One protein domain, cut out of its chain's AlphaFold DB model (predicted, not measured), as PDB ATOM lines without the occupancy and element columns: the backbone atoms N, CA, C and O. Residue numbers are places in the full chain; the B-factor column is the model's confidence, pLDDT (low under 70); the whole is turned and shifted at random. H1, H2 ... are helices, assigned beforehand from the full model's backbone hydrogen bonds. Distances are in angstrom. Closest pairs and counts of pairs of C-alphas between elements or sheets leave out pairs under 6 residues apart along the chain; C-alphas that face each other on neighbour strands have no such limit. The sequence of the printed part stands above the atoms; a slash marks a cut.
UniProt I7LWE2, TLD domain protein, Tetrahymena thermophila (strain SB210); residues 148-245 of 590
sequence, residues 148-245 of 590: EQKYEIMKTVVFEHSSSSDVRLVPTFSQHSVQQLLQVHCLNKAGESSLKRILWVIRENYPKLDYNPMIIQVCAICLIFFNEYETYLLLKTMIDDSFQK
ATOM      1  N   GLU A 148     131.656 137.845  81.863       89.88
ATOM      2  CA  GLU A 148     130.677 138.893  81.520       89.88
ATOM      3  C   GLU A 148     129.374 138.296  80.970       89.88
ATOM      4  O   GLU A 148     128.304 138.541  81.519       89.88
ATOM      5  N   GLN A 149     129.461 137.417  79.966       89.94
ATOM      6  CA  GLN A 149     128.280 136.785  79.362       89.94
ATOM      7  C   GLN A 149     127.457 135.982  80.380       89.94
ATOM      8  O   GLN A 149     126.229 136.028  80.359       89.94
ATOM      9  N   LYS A 150     128.120 135.277  81.307       92.44
ATOM     10  CA  LYS A 150     127.433 134.516  82.362       92.44
ATOM     11  C   LYS A 150     126.678 135.452  83.299       92.44
ATOM     12  O   LYS A 150     125.539 135.166  83.655       92.44
ATOM     13  N   TYR A 151     127.303 136.564  83.685       93.06
ATOM     14  CA  TYR A 151     126.659 137.577  84.515       93.06
ATOM     15  C   TYR A 151     125.458 138.219  83.817       93.06
ATOM     16  O   TYR A 151     124.398 138.325  84.429       93.06
ATOM     17  N   GLU A 152     125.576 138.568  82.536       91.12
ATOM     18  CA  GLU A 152     124.470 139.143  81.762       91.12
ATOM     19  C   GLU A 152     123.272 138.188  81.648       91.12
ATOM     20  O   GLU A 152     122.128 138.624  81.788       91.12
ATOM     21  N   ILE A 153     123.511 136.880  81.488       91.62
ATOM     22  CA  ILE A 153     122.446 135.865  81.514       91.62
ATOM     23  C   ILE A 153     121.769 135.834  82.888       91.62
ATOM     24  O   ILE A 153     120.546 135.937  82.963       91.62
ATOM     25  N   MET A 154     122.541 135.748  83.978       93.38
ATOM     26  CA  MET A 154     121.976 135.742  85.335       93.38
ATOM     27  C   MET A 154     121.157 137.006  85.604       93.38
ATOM     28  O   MET A 154     120.035 136.924  86.092       93.38
ATOM     29  N   LYS A 155     121.677 138.175  85.228       90.88
ATOM     30  CA  LYS A 155     120.985 139.459  85.352       90.88
ATOM     31  C   LYS A 155     119.680 139.472  84.548       90.88
ATOM     32  O   LYS A 155     118.652 139.890  85.069       90.88
ATOM     33  N   THR A 156     119.692 138.958  83.320       89.06
ATOM     34  CA  THR A 156     118.486 138.860  82.482       89.06
ATOM     35  C   THR A 156     117.432 137.954  83.113       89.06
ATOM     36  O   THR A 156     116.265 138.321  83.133       89.06
ATOM     37  N   VAL A 157     117.825 136.820  83.698       88.31
ATOM     38  CA  VAL A 157     116.899 135.910  84.401       88.31
ATOM     39  C   VAL A 157     116.282 136.568  85.639       88.31
ATOM     40  O   VAL A 157     115.101 136.398  85.911       88.31
ATOM     41  N   VAL A 158     117.072 137.337  86.387       88.44
ATOM     42  CA  VAL A 158     116.622 138.016  87.613       88.44
ATOM     43  C   VAL A 158     115.655 139.163  87.305       88.44
ATOM     44  O   VAL A 158     114.701 139.387  88.051       88.44
ATOM     45  N   PHE A 159     115.912 139.906  86.225       85.50
ATOM     46  CA  PHE A 159     115.169 141.122  85.900       85.50
ATOM     47  C   PHE A 159     114.123 140.955  84.796       85.50
ATOM     48  O   PHE A 159     113.301 141.852  84.696       85.50
ATOM     49  N   GLU A 160     114.126 139.864  84.024       75.62
ATOM     50  CA  GLU A 160     113.219 139.423  82.938       75.62
ATOM     51  C   GLU A 160     112.317 140.490  82.269       75.62
ATOM     52  O   GLU A 160     112.476 140.801  81.088       75.62
ATOM     53  N   HIS A 161     111.348 141.048  83.001       64.75
ATOM     54  CA  HIS A 161     110.337 141.999  82.510       64.75
ATOM     55  C   HIS A 161     110.424 143.412  83.111       64.75
ATOM     56  O   HIS A 161     109.554 144.249  82.873       64.75
ATOM     57  N   SER A 162     111.460 143.683  83.891       68.62
ATOM     58  CA  SER A 162     111.660 144.899  84.669       68.62
ATOM     59  C   SER A 162     112.907 145.642  84.216       68.62
ATOM     60  O   SER A 162     113.903 145.030  83.821       68.62
ATOM     61  N   SER A 163     112.868 146.975  84.283       66.81
ATOM     62  CA  SER A 163     114.087 147.743  84.070       66.81
ATOM     63  C   SER A 163     115.066 147.458  85.201       66.81
ATOM     64  O   SER A 163     114.745 147.591  86.381       66.81
ATOM     65  N   SER A 164     116.291 147.114  84.827       66.06
ATOM     66  CA  SER A 164     117.377 146.893  85.773       66.06
ATOM     67  C   SER A 164     117.960 148.215  86.326       66.06
ATOM     68  O   SER A 164     118.834 148.194  87.194       66.06
ATOM     69  N   SER A 165     117.488 149.378  85.845       63.12
ATOM     70  CA  SER A 165     117.894 150.712  86.322       63.12
ATOM     71  C   SER A 165     117.211 151.128  87.625       63.12
ATOM     72  O   SER A 165     117.870 151.706  88.489       63.12
ATOM     73  N   ASP A 166     115.930 150.789  87.792       67.75
ATOM     74  CA  ASP A 166     115.047 151.396  88.796       67.75
ATOM     75  C   ASP A 166     114.451 150.350  89.733       67.75
ATOM     76  O   ASP A 166     113.242 150.141  89.818       67.75
ATOM     77  N   VAL A 167     115.356 149.669  90.428       76.50
ATOM     78  CA  VAL A 167     115.040 148.668  91.442       76.50
ATOM     79  C   VAL A 167     114.620 149.367  92.743       76.50
ATOM     80  O   VAL A 167     115.435 150.079  93.353       76.50
ATOM     81  N   ARG A 168     113.369 149.152  93.176       77.62
ATOM     82  CA  ARG A 168     112.829 149.688  94.438       77.62
ATOM     83  C   ARG A 168     113.251 148.840  95.632       77.62
ATOM     84  O   ARG A 168     113.865 149.344  96.572       77.62
ATOM     85  N   LEU A 169     112.933 147.549  95.582       81.19
ATOM     86  CA  LEU A 169     113.240 146.591  96.639       81.19
ATOM     87  C   LEU A 169     114.650 146.056  96.461       81.19
ATOM     88  O   LEU A 169     114.998 145.632  95.368       81.19
ATOM     89  N   VAL A 170     115.467 146.049  97.513       87.12
ATOM     90  CA  VAL A 170     116.872 145.626  97.422       87.12
ATOM     91  C   VAL A 170     117.197 144.669  98.565       87.12
ATOM     92  O   VAL A 170     116.993 145.041  99.721       87.12
ATOM     93  N   PRO A 171     117.718 143.461  98.284       89.56
ATOM     94  CA  PRO A 171     118.133 142.528  99.322       89.56
ATOM     95  C   PRO A 171     119.389 143.056 100.015       89.56
ATOM     96  O   PRO A 171     120.494 142.977  99.486       89.56
ATOM     97  N   THR A 172     119.214 143.626 101.206       88.44
ATOM     98  CA  THR A 172     120.315 144.199 101.996       88.44
ATOM     99  C   THR A 172     121.033 143.175 102.863       88.44
ATOM    100  O   THR A 172     122.047 143.505 103.474       88.44
ATOM    101  N   PHE A 173     120.508 141.944 102.933       90.00
ATOM    102  CA  PHE A 173     121.014 140.874 103.796       90.00
ATOM    103  C   PHE A 173     121.150 141.336 105.261       90.00
ATOM    104  O   PHE A 173     122.057 140.929 105.983       90.00
ATOM    105  N   SER A 174     120.276 142.247 105.688       87.06
ATOM    106  CA  SER A 174     120.215 142.801 107.037       87.06
ATOM    107  C   SER A 174     118.815 143.364 107.304       87.06
ATOM    108  O   SER A 174     117.932 143.287 106.450       87.06
ATOM    109  N   GLN A 175     118.611 143.951 108.484       83.94
ATOM    110  CA  GLN A 175     117.368 144.656 108.819       83.94
ATOM    111  C   GLN A 175     117.345 146.115 108.336       83.94
ATOM    112  O   GLN A 175     116.314 146.775 108.437       83.94
ATOM    113  N   HIS A 176     118.462 146.628 107.819       85.50
ATOM    114  CA  HIS A 176     118.587 148.025 107.415       85.50
ATOM    115  C   HIS A 176     118.212 148.223 105.948       85.50
ATOM    116  O   HIS A 176     118.407 147.337 105.108       85.50
ATOM    117  N   SER A 177     117.706 149.414 105.626       85.81
ATOM    118  CA  SER A 177     117.506 149.834 104.241       85.81
ATOM    119  C   SER A 177     118.835 150.185 103.566       85.81
ATOM    120  O   SER A 177     119.842 150.468 104.219       85.81
ATOM    121  N   VAL A 178     118.838 150.217 102.231       85.19
ATOM    122  CA  VAL A 178     120.019 150.648 101.467       85.19
ATOM    123  C   VAL A 178     120.410 152.077 101.829       85.19
ATOM    124  O   VAL A 178     121.593 152.340 101.993       85.19
ATOM    125  N   GLN A 179     119.442 152.981 102.012       85.62
ATOM    126  CA  GLN A 179     119.698 154.379 102.373       85.62
ATOM    127  C   GLN A 179     120.334 154.510 103.760       85.62
ATOM    128  O   GLN A 179     121.201 155.353 103.963       85.62
ATOM    129  N   GLN A 180     119.924 153.666 104.713       87.81
ATOM    130  CA  GLN A 180     120.520 153.647 106.048       87.81
ATOM    131  C   GLN A 180     121.975 153.183 106.015       87.81
ATOM    132  O   GLN A 180     122.782 153.700 106.779       87.81
ATOM    133  N   LEU A 181     122.308 152.235 105.136       87.06
ATOM    134  CA  LEU A 181     123.657 151.688 105.024       87.06
ATOM    135  C   LEU A 181     124.559 152.591 104.173       87.06
ATOM    136  O   LEU A 181     125.653 152.952 104.595       87.06
ATOM    137  N   LEU A 182     124.105 153.025 103.001       87.06
ATOM    138  CA  LEU A 182     124.842 153.907 102.092       87.06
ATOM    139  C   LEU A 182     124.696 155.390 102.478       87.06
ATOM    140  O   LEU A 182     124.361 156.222 101.645       87.06
ATOM    141  N   GLN A 183     124.976 155.750 103.732       87.12
ATOM    142  CA  GLN A 183     125.040 157.165 104.138       87.12
ATOM    143  C   GLN A 183     126.338 157.841 103.681       87.12
ATOM    144  O   GLN A 183     126.352 159.025 103.353       87.12
ATOM    145  N   VAL A 184     127.439 157.084 103.657       88.06
ATOM    146  CA  VAL A 184     128.772 157.569 103.283       88.06
ATOM    147  C   VAL A 184     129.307 156.699 102.152       88.06
ATOM    148  O   VAL A 184     129.847 155.623 102.382       88.06
ATOM    149  N   HIS A 185     129.155 157.155 100.912       93.50
ATOM    150  CA  HIS A 185     129.705 156.499  99.726       93.50
ATOM    151  C   HIS A 185     129.990 157.527  98.629       93.50
ATOM    152  O   HIS A 185     129.582 158.685  98.708       93.50
ATOM    153  N   CYS A 186     130.687 157.091  97.583       95.12
ATOM    154  CA  CYS A 186     130.949 157.911  96.405       95.12
ATOM    155  C   CYS A 186     130.295 157.377  95.127       95.12
ATOM    156  O   CYS A 186     130.591 157.908  94.065       95.12
ATOM    157  N   LEU A 187     129.440 156.347  95.187       95.31
ATOM    158  CA  LEU A 187     128.699 155.880  94.002       95.31
ATOM    159  C   LEU A 187     127.874 157.014  93.375       95.31
ATOM    160  O   LEU A 187     127.366 157.884  94.076       95.31
ATOM    161  N   ASN A 188     127.761 157.002  92.050       93.94
ATOM    162  CA  ASN A 188     126.791 157.828  91.330       93.94
ATOM    163  C   ASN A 188     125.517 157.006  91.050       93.94
ATOM    164  O   ASN A 188     125.441 155.838  91.428       93.94
ATOM    165  N   LYS A 189     124.531 157.582  90.346       91.19
ATOM    166  CA  LYS A 189     123.278 156.878  90.011       91.19
ATOM    167  C   LYS A 189     123.518 155.545  89.290       91.19
ATOM    168  O   LYS A 189     122.892 154.552  89.640       91.19
ATOM    169  N   ALA A 190     124.446 155.507  88.330       91.69
ATOM    170  CA  ALA A 190     124.781 154.283  87.604       91.69
ATOM    171  C   ALA A 190     125.375 153.215  88.536       91.69
ATOM    172  O   ALA A 190     124.945 152.063  88.502       91.69
ATOM    173  N   GLY A 191     126.296 153.604  89.424       93.56
ATOM    174  CA  GLY A 191     126.876 152.715  90.428       93.56
ATOM    175  C   GLY A 191     125.878 152.219  91.467       93.56
ATOM    176  O   GLY A 191     125.913 151.045  91.822       93.56
ATOM    177  N   GLU A 192     124.956 153.065  91.924       93.06
ATOM    178  CA  GLU A 192     123.859 152.638  92.797       93.06
ATOM    179  C   GLU A 192     122.966 151.608  92.101       93.06
ATOM    180  O   GLU A 192     122.658 150.570  92.686       93.06
ATOM    181  N   SER A 193     122.592 151.840  90.840       91.88
ATOM    182  CA  SER A 193     121.830 150.858  90.068       91.88
ATOM    183  C   SER A 193     122.617 149.553  89.878       91.88
ATOM    184  O   SER A 193     122.051 148.479  90.076       91.88
ATOM    185  N   SER A 194     123.924 149.611  89.584       93.81
ATOM    186  CA  SER A 194     124.794 148.423  89.524       93.81
ATOM    187  C   SER A 194     124.829 147.662  90.849       93.81
ATOM    188  O   SER A 194     124.660 146.445  90.854       93.81
ATOM    189  N   LEU A 195     124.977 148.358  91.979       95.31
ATOM    190  CA  LEU A 195     124.951 147.757  93.314       95.31
ATOM    191  C   LEU A 195     123.638 147.006  93.553       95.31
ATOM    192  O   LEU A 195     123.656 145.839  93.938       95.31
ATOM    193  N   LYS A 196     122.493 147.637  93.268       93.00
ATOM    194  CA  LYS A 196     121.173 147.011  93.444       93.00
ATOM    195  C   LYS A 196     121.018 145.751  92.590       93.00
ATOM    196  O   LYS A 196     120.498 144.748  93.078       93.00
ATOM    197  N   ARG A 197     121.494 145.782  91.340       93.44
ATOM    198  CA  ARG A 197     121.478 144.616  90.443       93.44
ATOM    199  C   ARG A 197     122.333 143.476  90.972       93.44
ATOM    200  O   ARG A 197     121.843 142.355  91.066       93.44
ATOM    201  N   ILE A 198     123.564 143.773  91.380       95.94
ATOM    202  CA  ILE A 198     124.487 142.783  91.944       95.94
ATOM    203  C   ILE A 198     123.864 142.098  93.163       95.94
ATOM    204  O   ILE A 198     123.891 140.873  93.245       95.94
ATOM    205  N   LEU A 199     123.269 142.859  94.088       94.62
ATOM    206  CA  LEU A 199     122.655 142.300  95.297       94.62
ATOM    207  C   LEU A 199     121.494 141.352  94.975       94.62
ATOM    208  O   LEU A 199     121.382 140.297  95.595       94.62
ATOM    209  N   TRP A 200     120.667 141.683  93.982       92.94
ATOM    210  CA  TRP A 200     119.612 140.787  93.505       92.94
ATOM    211  C   TRP A 200     120.153 139.515  92.872       92.94
ATOM    212  O   TRP A 200     119.698 138.425  93.212       92.94
ATOM    213  N   VAL A 201     121.160 139.631  92.001       94.62
ATOM    214  CA  VAL A 201     121.796 138.453  91.403       94.62
ATOM    215  C   VAL A 201     122.397 137.565  92.497       94.62
ATOM    216  O   VAL A 201     122.243 136.347  92.442       94.62
ATOM    217  N   ILE A 202     123.011 138.144  93.533       94.94
ATOM    218  CA  ILE A 202     123.509 137.387  94.689       94.94
ATOM    219  C   ILE A 202     122.361 136.708  95.442       94.94
ATOM    220  O   ILE A 202     122.465 135.519  95.726       94.94
ATOM    221  N   ARG A 203     121.264 137.413  95.743       91.62
ATOM    222  CA  ARG A 203     120.122 136.849  96.486       91.62
ATOM    223  C   ARG A 203     119.533 135.625  95.787       91.62
ATOM    224  O   ARG A 203     119.272 134.628  96.450       91.62
ATOM    225  N   GLU A 204     119.374 135.697  94.470       90.38
ATOM    226  CA  GLU A 204     118.804 134.614  93.662       90.38
ATOM    227  C   GLU A 204     119.755 133.416  93.522       90.38
ATOM    228  O   GLU A 204     119.311 132.272  93.506       90.38
ATOM    229  N   ASN A 205     121.070 133.651  93.465       91.38
ATOM    230  CA  ASN A 205     122.061 132.574  93.340       91.38
ATOM    231  C   ASN A 205     122.492 131.970  94.691       91.38
ATOM    232  O   ASN A 205     123.032 130.865  94.718       91.38
ATOM    233  N   TYR A 206     122.255 132.666  95.808       90.06
ATOM    234  CA  TYR A 206     122.670 132.255  97.155       90.06
ATOM    235  C   TYR A 206     121.510 132.324  98.162       90.06
ATOM    236  O   TYR A 206     121.564 133.112  99.107       90.06
ATOM    237  N   PRO A 207     120.481 131.466  98.039       84.62
ATOM    238  CA  PRO A 207     119.322 131.487  98.935       84.62
ATOM    239  C   PRO A 207     119.667 131.166 100.398       84.62
ATOM    240  O   PRO A 207     118.937 131.578 101.287       84.62
ATOM    241  N   LYS A 208     120.791 130.473 100.659       82.62
ATOM    242  CA  LYS A 208     121.315 130.197 102.013       82.62
ATOM    243  C   LYS A 208     121.989 131.420 102.672       82.62
ATOM    244  O   LYS A 208     122.423 131.330 103.820       82.62
ATOM    245  N   LEU A 209     122.198 132.517 101.935       87.06
ATOM    246  CA  LEU A 209     122.784 133.748 102.467       87.06
ATOM    247  C   LEU A 209     121.666 134.597 103.078       87.06
ATOM    248  O   LEU A 209     121.015 135.384 102.386       87.06
ATOM    249  N   ASP A 210     121.461 134.433 104.379       83.19
ATOM    250  CA  ASP A 210     120.383 135.102 105.105       83.19
ATOM    251  C   ASP A 210     120.821 136.447 105.671       83.19
ATOM    252  O   ASP A 210     120.083 137.422 105.579       83.19
ATOM    253  N   TYR A 211     122.028 136.527 106.231       87.62
ATOM    254  CA  TYR A 211     122.504 137.741 106.888       87.62
ATOM    255  C   TYR A 211     123.967 138.033 106.572       87.62
ATOM    256  O   TYR A 211     124.866 137.278 106.948       87.62
ATOM    257  N   ASN A 212     124.201 139.173 105.926       88.94
ATOM    258  CA  ASN A 212     125.514 139.758 105.730       88.94
ATOM    259  C   ASN A 212     125.433 141.281 105.508       88.94
ATOM    260  O   ASN A 212     125.427 141.742 104.368       88.94
ATOM    261  N   PRO A 213     125.430 142.095 106.571       81.94
ATOM    262  CA  PRO A 213     125.230 143.539 106.447       81.94
ATOM    263  C   PRO A 213     126.383 144.250 105.719       81.94
ATOM    264  O   PRO A 213     126.205 145.316 105.138       81.94
ATOM    265  N   MET A 214     127.575 143.645 105.708       90.88
ATOM    266  CA  MET A 214     128.784 144.240 105.133       90.88
ATOM    267  C   MET A 214     128.786 144.215 103.603       90.88
ATOM    268  O   MET A 214     129.534 144.969 102.980       90.88
ATOM    269  N   ILE A 215     127.987 143.338 102.985       93.19
ATOM    270  CA  ILE A 215     128.017 143.102 101.538       93.19
ATOM    271  C   ILE A 215     127.743 144.376 100.737       93.19
ATOM    272  O   ILE A 215     128.357 144.575  99.693       93.19
ATOM    273  N   ILE A 216     126.894 145.269 101.256       93.88
ATOM    274  CA  ILE A 216     126.555 146.539 100.611       93.88
ATOM    275  C   ILE A 216     127.780 147.447 100.541       93.88
ATOM    276  O   ILE A 216     128.125 147.918  99.459       93.88
ATOM    277  N   GLN A 217     128.476 147.644 101.662       95.06
ATOM    278  CA  GLN A 217     129.665 148.499 101.706       95.06
ATOM    279  C   GLN A 217     130.809 147.913 100.891       95.06
ATOM    280  O   GLN A 217     131.465 148.620 100.128       95.06
ATOM    281  N   VAL A 218     131.031 146.601 101.008       95.75
ATOM    282  CA  VAL A 218     132.063 145.913 100.228       95.75
ATOM    283  C   VAL A 218     131.762 146.046  98.734       95.75
ATOM    284  O   VAL A 218     132.669 146.379  97.980       95.75
ATOM    285  N   CYS A 219     130.507 145.854  98.309       96.94
ATOM    286  CA  CYS A 219     130.075 146.049  96.925       96.94
ATOM    287  C   CYS A 219     130.285 147.496  96.460       96.94
ATOM    288  O   CYS A 219     130.875 147.713  95.403       96.94
ATOM    289  N   ALA A 220     129.875 148.480  97.263       96.75
ATOM    290  CA  ALA A 220     130.034 149.892  96.936       96.75
ATOM    291  C   ALA A 220     131.507 150.280  96.746       96.75
ATOM    292  O   ALA A 220     131.843 150.959  95.780       96.75
ATOM    293  N   ILE A 221     132.401 149.800  97.617       96.50
ATOM    294  CA  ILE A 221     133.839 150.040  97.468       96.50
ATOM    295  C   ILE A 221     134.392 149.305  96.236       96.50
ATOM    296  O   ILE A 221     135.181 149.886  95.495       96.50
ATOM    297  N   CYS A 222     133.965 148.067  95.960       95.69
ATOM    298  CA  CYS A 222     134.372 147.348  94.747       95.69
ATOM    299  C   CYS A 222     134.036 148.136  93.471       95.69
ATOM    300  O   CYS A 222     134.894 148.252  92.600       95.69
ATOM    301  N   LEU A 223     132.837 148.718  93.377       95.75
ATOM    302  CA  LEU A 223     132.369 149.453  92.191       95.75
ATOM    303  C   LEU A 223     133.175 150.729  91.886       95.75
ATOM    304  O   LEU A 223     133.093 151.267  90.784       95.75
ATOM    305  N   ILE A 224     133.998 151.201  92.826       94.88
ATOM    306  CA  ILE A 224     134.976 152.266  92.570       94.88
ATOM    307  C   ILE A 224     136.066 151.765  91.604       94.88
ATOM    308  O   ILE A 224     136.467 152.480  90.686       94.88
ATOM    309  N   PHE A 225     136.515 150.521  91.789       92.00
ATOM    310  CA  PHE A 225     137.682 149.925  91.124       92.00
ATOM    311  C   PHE A 225     137.340 148.900  90.041       92.00
ATOM    312  O   PHE A 225     138.207 148.494  89.264       92.00
ATOM    313  N   PHE A 226     136.109 148.408  90.035       91.88
ATOM    314  CA  PHE A 226     135.653 147.325  89.181       91.88
ATOM    315  C   PHE A 226     134.350 147.702  88.500       91.88
ATOM    316  O   PHE A 226     133.523 148.417  89.062       91.88
ATOM    317  N   ASN A 227     134.156 147.173  87.295       92.00
ATOM    318  CA  ASN A 227     132.849 147.242  86.661       92.00
ATOM    319  C   ASN A 227     131.863 146.288  87.369       92.00
ATOM    320  O   ASN A 227     132.216 145.550  88.299       92.00
ATOM    321  N   GLU A 228     130.609 146.304  86.929       93.19
ATOM    322  CA  GLU A 228     129.529 145.561  87.578       93.19
ATOM    323  C   GLU A 228     129.769 144.042  87.632       93.19
ATOM    324  O   GLU A 228     129.708 143.450  88.713       93.19
ATOM    325  N   TYR A 229     130.082 143.401  86.500       92.75
ATOM    326  CA  TYR A 229     130.239 141.943  86.466       92.75
ATOM    327  C   TYR A 229     131.493 141.488  87.221       92.75
ATOM    328  O   TYR A 229     131.481 140.437  87.862       92.75
ATOM    329  N   GLU A 230     132.576 142.271  87.175       93.50
ATOM    330  CA  GLU A 230     133.796 141.982  87.927       93.50
ATOM    331  C   GLU A 230     133.545 142.096  89.430       93.50
ATOM    332  O   GLU A 230     134.016 141.259  90.203       93.50
ATOM    333  N   THR A 231     132.764 143.098  89.845       95.62
ATOM    334  CA  THR A 231     132.345 143.251  91.240       95.62
ATOM    335  C   THR A 231     131.516 142.056  91.691       95.62
ATOM    336  O   THR A 231     131.802 141.480  92.742       95.62
ATOM    337  N   TYR A 232     130.527 141.643  90.892       96.12
ATOM    338  CA  TYR A 232     129.755 140.440  91.185       96.12
ATOM    339  C   TYR A 232     130.661 139.211  91.295       96.12
ATOM    340  O   TYR A 232     130.564 138.478  92.273       96.12
ATOM    341  N   LEU A 233     131.574 138.996  90.345       94.62
ATOM    342  CA  LEU A 233     132.481 137.846  90.338       94.62
ATOM    343  C   LEU A 233     133.385 137.805  91.584       94.62
ATOM    344  O   LEU A 233     133.617 136.733  92.152       94.62
ATOM    345  N   LEU A 234     133.866 138.965  92.035       94.06
ATOM    346  CA  LEU A 234     134.644 139.087  93.265       94.06
ATOM    347  C   LEU A 234     133.806 138.691  94.491       94.06
ATOM    348  O   LEU A 234     134.228 137.831  95.266       94.06
ATOM    349  N   LEU A 235     132.602 139.257  94.633       95.38
ATOM    350  CA  LEU A 235     131.691 138.935  95.736       95.38
ATOM    351  C   LEU A 235     131.270 137.465  95.709       95.38
ATOM    352  O   LEU A 235     131.339 136.799  96.736       95.38
ATOM    353  N   LYS A 236     130.923 136.941  94.530       93.12
ATOM    354  CA  LYS A 236     130.605 135.532  94.285       93.12
ATOM    355  C   LYS A 236     131.716 134.629  94.814       93.12
ATOM    356  O   LYS A 236     131.452 133.716  95.583       93.12
ATOM    357  N   THR A 237     132.967 134.927  94.470       90.38
ATOM    358  CA  THR A 237     134.124 134.137  94.912       90.38
ATOM    359  C   THR A 237     134.313 134.199  96.430       90.38
ATOM    360  O   THR A 237     134.632 133.195  97.059       90.38
ATOM    361  N   MET A 238     134.109 135.369  97.040       90.56
ATOM    362  CA  MET A 238     134.192 135.541  98.495       90.56
ATOM    363  C   MET A 238     133.074 134.792  99.236       90.56
ATOM    364  O   MET A 238     133.302 134.237 100.314       90.56
ATOM    365  N   ILE A 239     131.872 134.780  98.660       89.62
ATOM    366  CA  ILE A 239     130.709 134.044  99.157       89.62
ATOM    367  C   ILE A 239     130.948 132.536  99.012       89.62
ATOM    368  O   ILE A 239     130.800 131.813  99.993       89.62
ATOM    369  N   ASP A 240     131.414 132.074  97.850       85.94
ATOM    370  CA  ASP A 240     131.767 130.674  97.601       85.94
ATOM    371  C   ASP A 240     132.854 130.180  98.568       85.94
ATOM    372  O   ASP A 240     132.677 129.130  99.174       85.94
ATOM    373  N   ASP A 241     133.938 130.938  98.792       81.62
ATOM    374  CA  ASP A 241     134.989 130.581  99.773       81.62
ATOM    375  C   ASP A 241     134.425 130.461 101.201       81.62
ATOM    376  O   ASP A 241     134.872 129.641 102.009       81.62
ATOM    377  N   SER A 242     133.397 131.259 101.510       80.50
ATOM    378  CA  SER A 242     132.705 131.217 102.799       80.50
ATOM    379  C   SER A 242     131.760 130.002 102.897       80.50
ATOM    380  O   SER A 242     131.762 129.327 103.931       80.50
ATOM    381  N   PHE A 243     131.030 129.660 101.822       75.94
ATOM    382  CA  PHE A 243     130.101 128.517 101.744       75.94
ATOM    383  C   PHE A 243     130.766 127.156 101.534       75.94
ATOM    384  O   PHE A 243     130.232 126.163 102.020       75.94
ATOM    385  N   GLN A 244     131.930 127.074 100.881       67.06
ATOM    386  CA  GLN A 244     132.665 125.819 100.638       67.06
ATOM    387  C   GLN A 244     132.981 125.040 101.930       67.06
ATOM    388  O   GLN A 244     133.356 123.872 101.880       67.06
ATOM    389  N   LYS A 245     132.803 125.657 103.105       54.66
ATOM    390  CA  LYS A 245     132.895 124.999 104.413       54.66
ATOM    391  C   LYS A 245     131.595 124.405 104.965       54.66
ATOM    392  O   LYS A 245     131.687 123.629 105.911       54.66
TER     393      LYS A 245
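This is residues 148 to 245 of the 590 residues of the protein "TLD domain protein" of Tetrahymena thermophila (strain SB210) (UniProt I7LWE2). A compact core of three helices has H3 in its middle and the hairpin of H4 and H5 packed on it, while H1 lies across H3 and makes a corner with the beginning of H5. A long link without a named element, residues 160 to 177, leads from H1 to the short H2, which only just reaches H4. The printed part has 98 residues with five named helices, H1 to H5 in chain order, and no named strand; the class is all helix, and the packing is mostly crossed. The radius of gyration of the C-alphas is 12.6 A, and the rounded outline spans 33 by 28 by 26 A.

H1, residues 148 to 159, touches H3, residues 189 to 205, about perpendicular at 83 degrees, with residues 154 to 158 alone; the closest C-alphas, of Lys 155 and Val 201, are 6.2 A apart. With residues 148 to 152 alone H1 touches H5, residues 228 to 243, at 85 degrees, closest at the C-alphas of Glu 148 and Tyr 229, 5.8 A. H2, residues 178 to 181, only just touches H4, residues 215 to 225, with 3 pairs of C-alphas within 8 A, the closest those of Leu 181 and Ile 216, 7.4 A. H3 and H4 touch at a steep tilt of 51 degrees, opposite ways, closest at the C-alphas of Leu 195 and Cys 219, 6.5 A. H3 and H5 touch and run the same way at 35.1 degrees, only just steep; the C-alphas of Ile 198 and Tyr 232 are closest, 5.8 A. H4 and H5 form a helical hairpin at a steep tilt of 42 degrees, closest at the C-alphas of Cys 222 and Thr 231, 5.8 A. H1 and H4 are apart, as are H2 and H5. In H1, H3 and H5 every O i to N i+4 pair is within hydrogen-bond range; in H4 it is 5 of 7, and H2 is too short for such a pair.

H1 begins at C-alpha 148 (130.677, 138.893, 81.520) and is 16.3 A long; H2 has four residues. H3, the longest helix, measures 24.6 A from C-alpha 189 (123.278, 156.878, 90.011). H4 measures 15.8 A and H5 22.2 A, ending at C-alpha 243 (130.101, 128.517, 101.744).

The C-alphas of Lys 189 and Lys 245, the two farthest apart, are 36.3 A from each other. The printed part has no cut; the link from H1 to H2 is long, that from H4 to H5 tight. The mean pLDDT of the printed part is 88.1, and residues 161 to 166 and 244 to 245 are under 70.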